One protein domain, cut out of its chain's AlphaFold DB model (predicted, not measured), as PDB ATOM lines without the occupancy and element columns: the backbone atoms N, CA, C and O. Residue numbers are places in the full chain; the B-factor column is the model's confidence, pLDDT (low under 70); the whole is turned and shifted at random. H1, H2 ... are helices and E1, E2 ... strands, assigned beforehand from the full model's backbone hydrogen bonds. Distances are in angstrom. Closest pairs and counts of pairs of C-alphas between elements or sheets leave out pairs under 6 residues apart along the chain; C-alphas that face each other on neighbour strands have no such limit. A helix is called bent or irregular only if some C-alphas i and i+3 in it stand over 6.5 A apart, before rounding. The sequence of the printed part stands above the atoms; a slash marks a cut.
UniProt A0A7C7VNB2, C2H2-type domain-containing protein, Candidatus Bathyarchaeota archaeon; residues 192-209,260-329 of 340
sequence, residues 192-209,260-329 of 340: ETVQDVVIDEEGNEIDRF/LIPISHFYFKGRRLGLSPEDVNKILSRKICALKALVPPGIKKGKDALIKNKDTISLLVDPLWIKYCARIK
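Overview. This is residues 192 to 209 and 260 to 329 of the 340 residues of the protein "C2H2-type domain-containing protein" of Candidatus Bathyarchaeota archaeon (UniProt A0A7C7VNB2). A small three-stranded sheet, E1, E3 and E2, has the long helix H3 running past one of its faces, with H2 packed at one end of H3 and H4 at the other. Beyond the edge strand E1, H1 and H5 make a second group, a crossed pair in which H5 packs on H1 and not on the sheet. The printed part has 88 residues, with five named helices and three named strands in the order H1, E1, H2, H3, H4, E2, E3, H5. The sheet is antiparallel, in the order E1, E3, E2, and the class is mostly helix. The whole is compact, with a radius of gyration of the C-alphas of 12.7 A, and rounded, spanning 33 by 32 by 27 A.

Along the chain. In the sheet, E1 is residues 260 to 262, E3 is residues 313 to 317, 12.7 A long, and E2 is residues 306 to 308. H3, residues 277 to 290, is 17.9 A long and begins with C-alpha 277 at (11.653, -24.230, -24.975). It is neither bent nor irregular, but only just: C-alphas 285 and 288 are 6.1 A apart. H2 is residues 263 to 272, 14.8 A long, and H4 is residues 302 to 305. H1, residues 192 to 198, is 10.0 A long and begins at C-alpha 192, (24.636, -29.759, -16.021). H5, residues 319 to 329, is 15.6 A long and ends at C-alpha 329, (32.300, -32.384, -11.016).

Arrangement. E3 is the inner strand. E1 is antiparallel to it at 136 degrees, with N 261 and O 315 at 2.9 A, within hydrogen-bond range. E2 and E3 form a hairpin at 140 degrees, with N 307 and O 314 at 2.8 A. H1, H2 and H4 each only graze the sheet, and so does H3, only just, with 5 pairs of C-alphas within 10 A. H3 touches H2 with residues 277 to 280 alone, at a steep tilt of 51 degrees, opposite ways; the C-alphas of Gly 270 and Val 280 are closest, 6.2 A. H3 touches H4 with residues 288 to 290 alone, the closest C-alphas being those of Cys 289 and Gly 302, 3.9 A. H1 touches H2 at a steep tilt of 40 degrees, opposite ways, closest at the C-alphas of Thr 193 and Phe 266, 6.0 A. H1 touches H5 at a steep tilt of 68 degrees, only just short of perpendicular, opposite ways, closest at the C-alphas of Gln 195 and Cys 325, 5.9 A. H5 is apart from H2 and H3. In H1, H2 and H5 every O i to N i+4 pair is within hydrogen-bond range, in H3 8 of 10; H4 is too short for such a pair.

Size, cuts and confidence. The two C-alphas farthest apart, those of Glu 202 and Lys 300, are 34.6 A from each other. Residues 210 to 259 are not printed, and C-alphas 209 and 260 are 5.3 A apart across this cut. The link from H3 to H4 is long, with 11 residues. The mean pLDDT of the printed part is 87.8, and residue 291 is under 70.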
ATOM      1  N   GLU A 192      24.419 -31.055 -16.641       87.12
ATOM      2  CA  GLU A 192      24.636 -29.759 -16.021       87.12
ATOM      3  C   GLU A 192      23.403 -29.288 -15.227       87.12
ATOM      4  O   GLU A 192      23.562 -28.549 -14.266       87.12
ATOM      5  N   THR A 193      22.177 -29.700 -15.584       92.69
ATOM      6  CA  THR A 193      20.995 -29.417 -14.740       92.69
ATOM      7  C   THR A 193      21.070 -30.199 -13.434       92.69
ATOM      8  O   THR A 193      20.767 -29.655 -12.378       92.69
ATOM      9  N   VAL A 194      21.478 -31.470 -13.492       91.38
ATOM     10  CA  VAL A 194      21.670 -32.296 -12.298       91.38
ATOM     11  C   VAL A 194      22.753 -31.691 -11.405       91.38
ATOM     12  O   VAL A 194      22.509 -31.484 -10.222       91.38
ATOM     13  N   GLN A 195      23.909 -31.338 -11.969       90.56
ATOM     14  CA  GLN A 195      24.995 -30.700 -11.226       90.56
ATOM     15  C   GLN A 195      24.554 -29.382 -10.584       90.56
ATOM     16  O   GLN A 195      24.754 -29.215  -9.392       90.56
ATOM     17  N   ASP A 196      23.890 -28.492 -11.331       92.81
ATOM     18  CA  ASP A 196      23.449 -27.188 -10.817       92.81
ATOM     19  C   ASP A 196      22.430 -27.298  -9.661       92.81
ATOM     20  O   ASP A 196      22.265 -26.342  -8.904       92.81
ATOM     21  N   VAL A 197      21.683 -28.405  -9.561       94.19
ATOM     22  CA  VAL A 197      20.579 -28.539  -8.592       94.19
ATOM     23  C   VAL A 197      20.966 -29.392  -7.396       94.19
ATOM     24  O   VAL A 197      20.610 -29.047  -6.272       94.19
ATOM     25  N   VAL A 198      21.637 -30.522  -7.617       94.25
ATOM     26  CA  VAL A 198      21.826 -31.532  -6.568       94.25
ATOM     27  C   VAL A 198      23.282 -31.807  -6.221       94.25
ATOM     28  O   VAL A 198      23.516 -32.696  -5.411       94.25
ATOM     29  N   ILE A 199      24.235 -31.077  -6.800       92.44
ATOM     30  CA  ILE A 199      25.664 -31.196  -6.494       92.44
ATOM     31  C   ILE A 199      26.193 -29.832  -6.032       92.44
ATOM     32  O   ILE A 199      25.876 -28.815  -6.646       92.44
ATOM     33  N   ASP A 200      26.969 -29.795  -4.949       93.12
ATOM     34  CA  ASP A 200      27.596 -28.562  -4.455       93.12
ATOM     35  C   ASP A 200      28.871 -28.180  -5.242       93.12
ATOM     36  O   ASP A 200      29.210 -28.769  -6.279       93.12
ATOM     37  N   GLU A 201      29.562 -27.130  -4.795       90.12
ATOM     38  CA  GLU A 201      30.754 -26.619  -5.476       90.12
ATOM     39  C   GLU A 201      31.946 -27.574  -5.359       90.12
ATOM     40  O   GLU A 201      32.766 -27.628  -6.277       90.12
ATOM     41  N   GLU A 202      31.989 -28.371  -4.294       89.31
ATOM     42  CA  GLU A 202      32.999 -29.377  -3.980       89.31
ATOM     43  C   GLU A 202      32.727 -30.742  -4.642       89.31
ATOM     44  O   GLU A 202      33.606 -31.607  -4.677       89.31
ATOM     45  N   GLY A 203      31.538 -30.933  -5.215       86.00
ATOM     46  CA  GLY A 203      31.132 -32.172  -5.873       86.00
ATOM     47  C   GLY A 203      30.372 -33.154  -4.977       86.00
ATOM     48  O   GLY A 203      30.201 -34.305  -5.378       86.00
ATOM     49  N   ASN A 204      29.897 -32.740  -3.802       90.31
ATOM     50  CA  ASN A 204      29.072 -33.565  -2.918       90.31
ATOM     51  C   ASN A 204      27.580 -33.468  -3.262       90.31
ATOM     52  O   ASN A 204      27.099 -32.495  -3.842       90.31
ATOM     53  N   GLU A 205      26.822 -34.494  -2.874       91.56
ATOM     54  CA  GLU A 205      25.376 -34.560  -3.099       91.56
ATOM     55  C   GLU A 205      24.594 -33.660  -2.122       91.56
ATOM     56  O   GLU A 205      24.747 -33.748  -0.904       91.56
ATOM     57  N   ILE A 206      23.652 -32.876  -2.646       92.88
ATOM     58  CA  ILE A 206      22.731 -32.043  -1.868       92.88
ATOM     59  C   ILE A 206      21.460 -32.849  -1.556       92.88
ATOM     60  O   ILE A 206      20.598 -33.057  -2.415       92.88
ATOM     61  N   ASP A 207      21.290 -33.258  -0.294       91.06
ATOM     62  CA  ASP A 207      20.168 -34.119   0.129       91.06
ATOM     63  C   ASP A 207      18.793 -33.424   0.111       91.06
ATOM     64  O   ASP A 207      17.755 -34.081   0.160       91.06
ATOM     65  N   ARG A 208      18.754 -32.089  -0.000       92.50
ATOM     66  CA  ARG A 208      17.509 -31.294   0.019       92.50
ATOM     67  C   ARG A 208      16.496 -31.719  -1.051       92.50
ATOM     68  O   ARG A 208      15.296 -31.555  -0.849       92.50
ATOM     69  N   PHE A 209      16.969 -32.241  -2.179       90.81
ATOM     70  CA  PHE A 209      16.121 -32.668  -3.294       90.81
ATOM     71  C   PHE A 209      15.840 -34.171  -3.297       90.81
ATOM     72  O   PHE A 209      15.125 -34.650  -4.177       90.81
ATOM     73  N   LEU A 260      14.190 -35.022  -6.814       95.88
ATOM     74  CA  LEU A 260      13.171 -34.198  -7.448       95.88
ATOM     75  C   LEU A 260      13.814 -32.953  -8.043       95.88
ATOM     76  O   LEU A 260      14.046 -31.972  -7.340       95.88
ATOM     77  N   ILE A 261      14.065 -32.981  -9.349       95.94
ATOM     78  CA  ILE A 261      14.630 -31.837 -10.069       95.94
ATOM     79  C   ILE A 261      13.494 -31.048 -10.727       95.94
ATOM     80  O   ILE A 261      12.821 -31.592 -11.609       95.94
ATOM     81  N   PRO A 262      13.258 -29.777 -10.349       96.50
ATOM     82  CA  PRO A 262      12.188 -28.995 -10.954       96.50
ATOM     83  C   PRO A 262      12.432 -28.787 -12.452       96.50
ATOM     84  O   PRO A 262      13.531 -28.423 -12.877       96.50
ATOM     85  N   ILE A 263      11.388 -28.962 -13.268       95.81
ATOM     86  CA  ILE A 263      11.485 -28.835 -14.731       95.81
ATOM     87  C   ILE A 263      11.959 -27.429 -15.151       95.81
ATOM     88  O   ILE A 263      12.631 -27.272 -16.171       95.81
ATOM     89  N   SER A 264      11.662 -26.398 -14.356       96.06
ATOM     90  CA  SER A 264      12.123 -25.025 -14.593       96.06
ATOM     91  C   SER A 264      13.650 -24.914 -14.718       96.06
ATOM     92  O   SER A 264      14.125 -24.113 -15.528       96.06
ATOM     93  N   HIS A 265      14.421 -25.749 -14.010       96.25
ATOM     94  CA  HIS A 265      15.881 -25.767 -14.123       96.25
ATOM     95  C   HIS A 265      16.348 -26.280 -15.489       96.25
ATOM     96  O   HIS A 265      17.271 -25.703 -16.063       96.25
ATOM     97  N   PHE A 266      15.660 -27.264 -16.078       95.38
ATOM     98  CA  PHE A 266      15.955 -27.714 -17.443       95.38
ATOM     99  C   PHE A 266      15.719 -26.596 -18.466       95.38
ATOM    100  O   PHE A 266      16.521 -26.407 -19.375       95.38
ATOM    101  N   TYR A 267      14.664 -25.793 -18.320       96.12
ATOM    102  CA  TYR A 267      14.443 -24.648 -19.213       96.12
ATOM    103  C   TYR A 267      15.472 -23.536 -19.024       96.12
ATOM    104  O   TYR A 267      15.918 -22.921 -19.995       96.12
ATOM    105  N   PHE A 268      15.839 -23.246 -17.776       95.56
ATOM    106  CA  PHE A 268      16.885 -22.276 -17.477       95.56
ATOM    107  C   PHE A 268      18.214 -22.699 -18.109       95.56
ATOM    108  O   PHE A 268      18.834 -21.924 -18.843       95.56
ATOM    109  N   LYS A 269      18.607 -23.957 -17.906       93.88
ATOM    110  CA  LYS A 269      19.849 -24.500 -18.442       93.88
ATOM    111  C   LYS A 269      19.819 -24.643 -19.960       93.88
ATOM    112  O   LYS A 269      20.773 -24.259 -20.630       93.88
ATOM    113  N   GLY A 270      18.694 -25.087 -20.517       91.31
ATOM    114  CA  GLY A 270      18.485 -25.188 -21.959       91.31
ATOM    115  C   GLY A 270      18.697 -23.855 -22.669       91.31
ATOM    116  O   GLY A 270      19.429 -23.807 -23.656       91.31
ATOM    117  N   ARG A 271      18.177 -22.753 -22.113       92.12
ATOM    118  CA  ARG A 271      18.418 -21.405 -22.651       92.12
ATOM    119  C   ARG A 271      19.906 -21.045 -22.692       92.12
ATOM    120  O   ARG A 271      20.365 -20.514 -23.699       92.12
ATOM    121  N   ARG A 272      20.680 -21.382 -21.652       87.31
ATOM    122  CA  ARG A 272      22.144 -21.164 -21.631       87.31
ATOM    123  C   ARG A 272      22.878 -21.987 -22.693       87.31
ATOM    124  O   ARG A 272      23.894 -21.538 -23.207       87.31
ATOM    125  N   LEU A 273      22.344 -23.155 -23.046       82.56
ATOM    126  CA  LEU A 273      22.864 -24.026 -24.105       82.56
ATOM    127  C   LEU A 273      22.356 -23.657 -25.511       82.56
ATOM    128  O   LEU A 273      22.634 -24.378 -26.472       82.56
ATOM    129  N   GLY A 274      21.601 -22.561 -25.649       85.62
ATOM    130  CA  GLY A 274      21.018 -22.137 -26.922       85.62
ATOM    131  C   GLY A 274      19.909 -23.066 -27.426       85.62
ATOM    132  O   GLY A 274      19.745 -23.217 -28.635       85.62
ATOM    133  N   LEU A 275      19.189 -23.730 -26.517       87.69
ATOM    134  CA  LEU A 275      18.008 -24.537 -26.826       87.69
ATOM    135  C   LEU A 275      16.736 -23.700 -26.671       87.69
ATOM    136  O   LEU A 275      16.588 -22.951 -25.701       87.69
ATOM    137  N   SER A 276      15.805 -23.871 -27.607       93.75
ATOM    138  CA  SER A 276      14.452 -23.326 -27.476       93.75
ATOM    139  C   SER A 276      13.651 -24.087 -26.402       93.75
ATOM    140  O   SER A 276      13.978 -25.238 -26.084       93.75
ATOM    141  N   PRO A 277      12.586 -23.496 -25.832       95.12
ATOM    142  CA  PRO A 277      11.653 -24.230 -24.975       95.12
ATOM    143  C   PRO A 277      11.090 -25.495 -25.644       95.12
ATOM    144  O   PRO A 277      10.904 -26.516 -24.982       95.12
ATOM    145  N   GLU A 278      10.861 -25.465 -26.956       93.56
ATOM    146  CA  GLU A 278      10.393 -26.598 -27.755       93.56
ATOM    147  C   GLU A 278      11.436 -27.722 -27.807       93.56
ATOM    148  O   GLU A 278      11.087 -28.896 -27.645       93.56
ATOM    149  N   ASP A 279      12.718 -27.383 -27.968       87.88
ATOM    150  CA  ASP A 279      13.814 -28.357 -27.927       87.88
ATOM    151  C   ASP A 279      13.914 -29.020 -26.549       87.88
ATOM    152  O   ASP A 279      14.014 -30.246 -26.457       87.88
ATOM    153  N   VAL A 280      13.832 -28.227 -25.473       91.50
ATOM    154  CA  VAL A 280      13.841 -28.742 -24.095       91.50
ATOM    155  C   VAL A 280      12.653 -29.676 -23.870       91.50
ATOM    156  O   VAL A 280      12.834 -30.790 -23.380       91.50
ATOM    157  N   ASN A 281      11.452 -29.290 -24.306       90.69
ATOM    158  CA  ASN A 281      10.262 -30.138 -24.237       90.69
ATOM    159  C   ASN A 281      10.422 -31.444 -25.008       90.69
ATOM    160  O   ASN A 281      10.041 -32.512 -24.525       90.69
ATOM    161  N   LYS A 282      11.000 -31.388 -26.209       87.56
ATOM    162  CA  LYS A 282      11.268 -32.572 -27.025       87.56
ATOM    163  C   LYS A 282      12.254 -33.510 -26.331       87.56
ATOM    164  O   LYS A 282      12.029 -34.720 -26.335       87.56
ATOM    165  N   ILE A 283      13.301 -32.973 -25.705       84.12
ATOM    166  CA  ILE A 283      14.267 -33.749 -24.917       84.12
ATOM    167  C   ILE A 283      13.576 -34.373 -23.697       84.12
ATOM    168  O   ILE A 283      13.630 -35.590 -23.524       84.12
ATOM    169  N   LEU A 284      12.858 -33.586 -22.893       86.62
ATOM    170  CA  LEU A 284      12.170 -34.076 -21.698       86.62
ATOM    171  C   LEU A 284      11.132 -35.156 -22.032       86.62
ATOM    172  O   LEU A 284      11.130 -36.224 -21.427       86.62
ATOM    173  N   SER A 285      10.273 -34.914 -23.020       83.75
ATOM    174  CA  SER A 285       9.183 -35.830 -23.379       83.75
ATOM    175  C   SER A 285       9.666 -37.099 -24.082       83.75
ATOM    176  O   SER A 285       9.236 -38.194 -23.715       83.75
ATOM    177  N   ARG A 286      10.559 -36.986 -25.075       79.56
ATOM    178  CA  ARG A 286      11.013 -38.140 -25.868       79.56
ATOM    179  C   ARG A 286      12.168 -38.870 -25.207       79.56
ATOM    180  O   ARG A 286      12.126 -40.089 -25.092       79.56
ATOM    181  N   LYS A 287      13.202 -38.145 -24.780       74.50
ATOM    182  CA  LYS A 287      14.439 -38.763 -24.292       74.50
ATOM    183  C   LYS A 287      14.349 -39.170 -22.837       74.50
ATOM    184  O   LYS A 287      14.716 -40.284 -22.495       74.50
ATOM    185  N   ILE A 288      13.829 -38.294 -21.995       75.25
ATOM    186  CA  ILE A 288      13.830 -38.528 -20.552       75.25
ATOM    187  C   ILE A 288      12.590 -39.314 -20.129       75.25
ATOM    188  O   ILE A 288      12.707 -40.375 -19.529       75.25
ATOM    189  N   CYS A 289      11.399 -38.885 -20.543       76.75
ATOM    190  CA  CYS A 289      10.165 -39.570 -20.171       76.75
ATOM    191  C   CYS A 289       9.945 -40.841 -21.008       76.75
ATOM    192  O   CYS A 289       9.908 -41.938 -20.457       76.75
ATOM    193  N   ALA A 290       9.794 -40.741 -22.334       73.38
ATOM    194  CA  ALA A 290       9.389 -41.900 -23.139       73.38
ATOM    195  C   ALA A 290      10.436 -43.027 -23.147       73.38
ATOM    196  O   ALA A 290      10.074 -44.192 -22.991       73.38
ATOM    197  N   LEU A 291      11.722 -42.682 -23.263       69.75
ATOM    198  CA  LEU A 291      12.816 -43.653 -23.184       69.75
ATOM    199  C   LEU A 291      13.278 -43.939 -21.746       69.75
ATOM    200  O   LEU A 291      14.166 -44.764 -21.568       69.75
ATOM    201  N   LYS A 292      12.688 -43.297 -20.725       76.00
ATOM    202  CA  LYS A 292      13.078 -43.435 -19.308       76.00
ATOM    203  C   LYS A 292      14.559 -43.125 -19.049       76.00
ATOM    204  O   LYS A 292      15.173 -43.694 -18.147       76.00
ATOM    205  N   ALA A 293      15.169 -42.241 -19.839       70.06
ATOM    206  CA  ALA A 293      16.502 -41.757 -19.511       70.06
ATOM    207  C   ALA A 293      16.431 -40.886 -18.250       70.06
ATOM    208  O   ALA A 293      15.525 -40.070 -18.135       70.06
ATOM    209  N   LEU A 294      17.385 -41.040 -17.325       80.94
ATOM    210  CA  LEU A 294      17.418 -40.389 -16.003       80.94
ATOM    211  C   LEU A 294      16.409 -40.908 -14.968       80.94
ATOM    212  O   LEU A 294      16.497 -40.486 -13.825       80.94
ATOM    213  N   VAL A 295      15.454 -41.767 -15.322       86.06
ATOM    214  CA  VAL A 295      14.367 -42.178 -14.414       86.06
ATOM    215  C   VAL A 295      14.748 -43.454 -13.651       86.06
ATOM    216  O   VAL A 295      15.243 -44.379 -14.300       86.06
ATOM    217  N   PRO A 296      14.460 -43.560 -12.332       85.38
ATOM    218  CA  PRO A 296      14.748 -44.767 -11.564       85.38
ATOM    219  C   PRO A 296      14.129 -46.046 -12.157       85.38
ATOM    220  O   PRO A 296      13.006 -46.010 -12.690       85.38
ATOM    221  N   PRO A 297      14.792 -47.209 -12.007       78.06
ATOM    222  CA  PRO A 297      14.214 -48.491 -12.382       78.06
ATOM    223  C   PRO A 297      12.923 -48.756 -11.591       78.06
ATOM    224  O   PRO A 297      12.807 -48.427 -10.414       78.06
ATOM    225  N   GLY A 298      11.933 -49.362 -12.250       82.00
ATOM    226  CA  GLY A 298      10.622 -49.675 -11.659       82.00
ATOM    227  C   GLY A 298       9.500 -48.701 -12.034       82.00
ATOM    228  O   GLY A 298       8.326 -49.063 -11.952       82.00
ATOM    229  N   ILE A 299       9.824 -47.513 -12.553       83.69
ATOM    230  CA  ILE A 299       8.814 -46.594 -13.086       83.69
ATOM    231  C   ILE A 299       8.268 -47.132 -14.419       83.69
ATOM    232  O   ILE A 299       8.992 -47.272 -15.413       83.69
ATOM    233  N   LYS A 300       6.971 -47.478 -14.456       80.50
ATOM    234  CA  LYS A 300       6.346 -48.156 -15.607       80.50
ATOM    235  C   LYS A 300       6.151 -47.225 -16.800       80.50
ATOM    236  O   LYS A 300       6.489 -47.631 -17.914       80.50
ATOM    237  N   LYS A 301       5.682 -45.991 -16.599       81.31
ATOM    238  CA  LYS A 301       5.541 -44.988 -17.663       81.31
ATOM    239  C   LYS A 301       6.378 -43.760 -17.326       81.31
ATOM    240  O   LYS A 301       6.380 -43.305 -16.195       81.31
ATOM    241  N   GLY A 302       7.039 -43.169 -18.321       74.19
ATOM    242  CA  GLY A 302       7.857 -41.967 -18.112       74.19
ATOM    243  C   GLY A 302       7.124 -40.789 -17.478       74.19
ATOM    244  O   GLY A 302       7.718 -40.026 -16.731       74.19
ATOM    245  N   LYS A 303       5.819 -40.657 -17.746       83.69
ATOM    246  CA  LYS A 303       4.974 -39.627 -17.126       83.69
ATOM    247  C   LYS A 303       4.835 -39.811 -15.615       83.69
ATOM    248  O   LYS A 303       4.670 -38.818 -14.923       83.69
ATOM    249  N   ASP A 304       4.954 -41.040 -15.117       87.31
ATOM    250  CA  ASP A 304       4.881 -41.338 -13.683       87.31
ATOM    251  C   ASP A 304       6.145 -40.844 -12.947       87.31
ATOM    252  O   ASP A 304       6.151 -40.745 -11.726       87.31
ATOM    253  N   ALA A 305       7.214 -40.502 -13.682       88.94
ATOM    254  CA  ALA A 305       8.393 -39.838 -13.131       88.94
ATOM    255  C   ALA A 305       8.185 -38.329 -12.922       88.94
ATOM    256  O   ALA A 305       9.037 -37.680 -12.316       88.94
ATOM    257  N   LEU A 306       7.093 -37.750 -13.434       93.25
ATOM    258  CA  LEU A 306       6.755 -36.348 -13.213       93.25
ATOM    259  C   LEU A 306       5.901 -36.231 -11.953       93.25
ATOM    260  O   LEU A 306       4.751 -36.662 -11.919       93.25
ATOM    261  N   ILE A 307       6.466 -35.616 -10.921       93.69
ATOM    262  CA  ILE A 307       5.817 -35.424  -9.630       93.69
ATOM    263  C   ILE A 307       5.346 -33.976  -9.547       93.69
ATOM    264  O   ILE A 307       6.138 -33.037  -9.653       93.69
ATOM    265  N   LYS A 308       4.032 -33.804  -9.389       94.94
ATOM    266  CA  LYS A 308       3.397 -32.496  -9.241       94.94
ATOM    267  C   LYS A 308       3.263 -32.159  -7.758       94.94
ATOM    268  O   LYS A 308       2.495 -32.800  -7.049       94.94
ATOM    269  N   ASN A 309       3.975 -31.125  -7.331       90.75
ATOM    270  CA  ASN A 309       3.771 -30.446  -6.056       90.75
ATOM    271  C   ASN A 309       2.898 -29.200  -6.280       90.75
ATOM    272  O   ASN A 309       2.663 -28.819  -7.429       90.75
ATOM    273  N   LYS A 310       2.400 -28.578  -5.199       89.38
ATOM    274  CA  LYS A 310       1.415 -27.474  -5.251       89.38
ATOM    275  C   LYS A 310       1.731 -26.421  -6.327       89.38
ATOM    276  O   LYS A 310       0.843 -26.094  -7.107       89.38
ATOM    277  N   ASP A 311       3.001 -26.029  -6.443       93.81
ATOM    278  CA  ASP A 311       3.431 -24.946  -7.340       93.81
ATOM    279  C   ASP A 311       4.466 -25.375  -8.393       93.81
ATOM    280  O   ASP A 311       4.897 -24.571  -9.221       93.81
ATOM    281  N   THR A 312       4.910 -26.635  -8.376       95.25
ATOM    282  CA  THR A 312       6.042 -27.087  -9.198       95.25
ATOM    283  C   THR A 312       5.831 -28.482  -9.767       95.25
ATOM    284  O   THR A 312       5.217 -29.353  -9.155       95.25
ATOM    285  N   ILE A 313       6.363 -28.703 -10.969       95.50
ATOM    286  CA  ILE A 313       6.480 -30.034 -11.564       95.50
ATOM    287  C   ILE A 313       7.959 -30.398 -11.544       95.50
ATOM    288  O   ILE A 313       8.787 -29.679 -12.115       95.50
ATOM    289  N   SER A 314       8.272 -31.515 -10.901       96.38
ATOM    290  CA  SER A 314       9.626 -32.043 -10.791       96.38
ATOM    291  C   SER A 314       9.744 -33.375 -11.511       96.38
ATOM    292  O   SER A 314       8.810 -34.172 -11.534       96.38
ATOM    293  N   LEU A 315      10.910 -33.618 -12.092       95.19
ATOM    294  CA  LEU A 315      11.303 -34.918 -12.605       95.19
ATOM    295  C   LEU A 315      11.979 -35.710 -11.483       95.19
ATOM    296  O   LEU A 315      12.911 -35.206 -10.858       95.19
ATOM    297  N   LEU A 316      11.539 -36.947 -11.265       95.06
ATOM    298  CA  LEU A 316      12.231 -37.913 -10.423       95.06
ATOM    299  C   LEU A 316      13.439 -38.483 -11.172       95.06
ATOM    300  O   LEU A 316      13.282 -39.220 -12.148       95.06
ATOM    301  N   VAL A 317      14.632 -38.146 -10.692       92.88
ATOM    302  CA  VAL A 317      15.915 -38.577 -11.249       92.88
ATOM    303  C   VAL A 317      16.515 -39.716 -10.427       92.88
ATOM    304  O   VAL A 317      16.479 -39.699  -9.197       92.88
ATOM    305  N   ASP A 318      17.064 -40.706 -11.123       89.00
ATOM    306  CA  ASP A 318      17.752 -41.868 -10.570       89.00
ATOM    307  C   ASP A 318      18.972 -41.447  -9.725       89.00
ATOM    308  O   ASP A 318      19.804 -40.669 -10.206       89.00
ATOM    309  N   PRO A 319      19.133 -41.967  -8.490       88.56
ATOM    310  CA  PRO A 319      20.327 -41.732  -7.680       88.56
ATOM    311  C   PRO A 319      21.657 -42.021  -8.396       88.56
ATOM    312  O   PRO A 319      22.650 -41.347  -8.128       88.56
ATOM    313  N   LEU A 320      21.696 -42.977  -9.328       81.44
ATOM    314  CA  LEU A 320      22.901 -43.306 -10.098       81.44
ATOM    315  C   LEU A 320      23.371 -42.145 -10.974       81.44
ATOM    316  O   LEU A 320      24.574 -41.931 -11.129       81.44
ATOM    317  N   TRP A 321      22.436 -41.349 -11.498       82.44
ATOM    318  CA  TRP A 321      22.776 -40.141 -12.245       82.44
ATOM    319  C   TRP A 321      23.389 -39.066 -11.359       82.44
ATOM    320  O   TRP A 321      24.243 -38.314 -11.829       82.44
ATOM    321  N   ILE A 322      23.001 -39.014 -10.084       87.81
ATOM    322  CA  ILE A 322      23.555 -38.044  -9.142       87.81
ATOM    323  C   ILE A 322      25.006 -38.394  -8.840       87.81
ATOM    324  O   ILE A 322      25.879 -37.558  -9.057       87.81
ATOM    325  N   LYS A 323      25.280 -39.657  -8.485       83.19
ATOM    326  CA  LYS A 323      26.648 -40.165  -8.288       83.19
ATOM    327  C   LYS A 323      27.539 -39.900  -9.506       83.19
ATOM    328  O   LYS A 323      28.681 -39.464  -9.375       83.19
ATOM    329  N   TYR A 324      27.008 -40.143 -10.705       79.81
ATOM    330  CA  TYR A 324      27.714 -39.880 -11.958       79.81
ATOM    331  C   TYR A 324      28.062 -38.392 -12.128       79.81
ATOM    332  O   TYR A 324      29.206 -38.045 -12.425       79.81
ATOM    333  N   CYS A 325      27.094 -37.504 -11.900       82.19
ATOM    334  CA  CYS A 325      27.282 -36.061 -12.030       82.19
ATOM    335  C   CYS A 325      28.228 -35.484 -10.964       82.19
ATOM    336  O   CYS A 325      29.050 -34.627 -11.302       82.19
ATOM    337  N   ALA A 326      28.149 -35.984  -9.727       82.38
ATOM    338  CA  ALA A 326      29.072 -35.682  -8.632       82.38
ATOM    339  C   ALA A 326      30.516 -35.979  -9.051       82.38
ATOM    340  O   ALA A 326      31.370 -35.097  -9.061       82.38
ATOM    341  N   ARG A 327      30.766 -37.194  -9.549       77.44
ATOM    342  CA  ARG A 327      32.099 -37.623  -9.985       77.44
ATOM    343  C   ARG A 327      32.662 -36.781 -11.128       77.44
ATOM    344  O   ARG A 327      33.842 -36.437 -11.106       77.44
ATOM    345  N   ILE A 328      31.838 -36.442 -12.125       73.56
ATOM    346  CA  ILE A 328      32.257 -35.539 -13.212       73.56
ATOM    347  C   ILE A 328      32.721 -34.201 -12.635       73.56
ATOM    348  O   ILE A 328      33.745 -33.674 -13.069       73.56
ATOM    349  N   LYS A 329      31.976 -33.655 -11.666       80.31
ATOM    350  CA  LYS A 329      32.300 -32.384 -11.016       80.31
ATOM    351  C   LYS A 329      33.608 -32.493 -10.231       80.31
ATOM    352  O   LYS A 329      34.512 -31.707 -10.498       80.31
TER     353      LYS A 329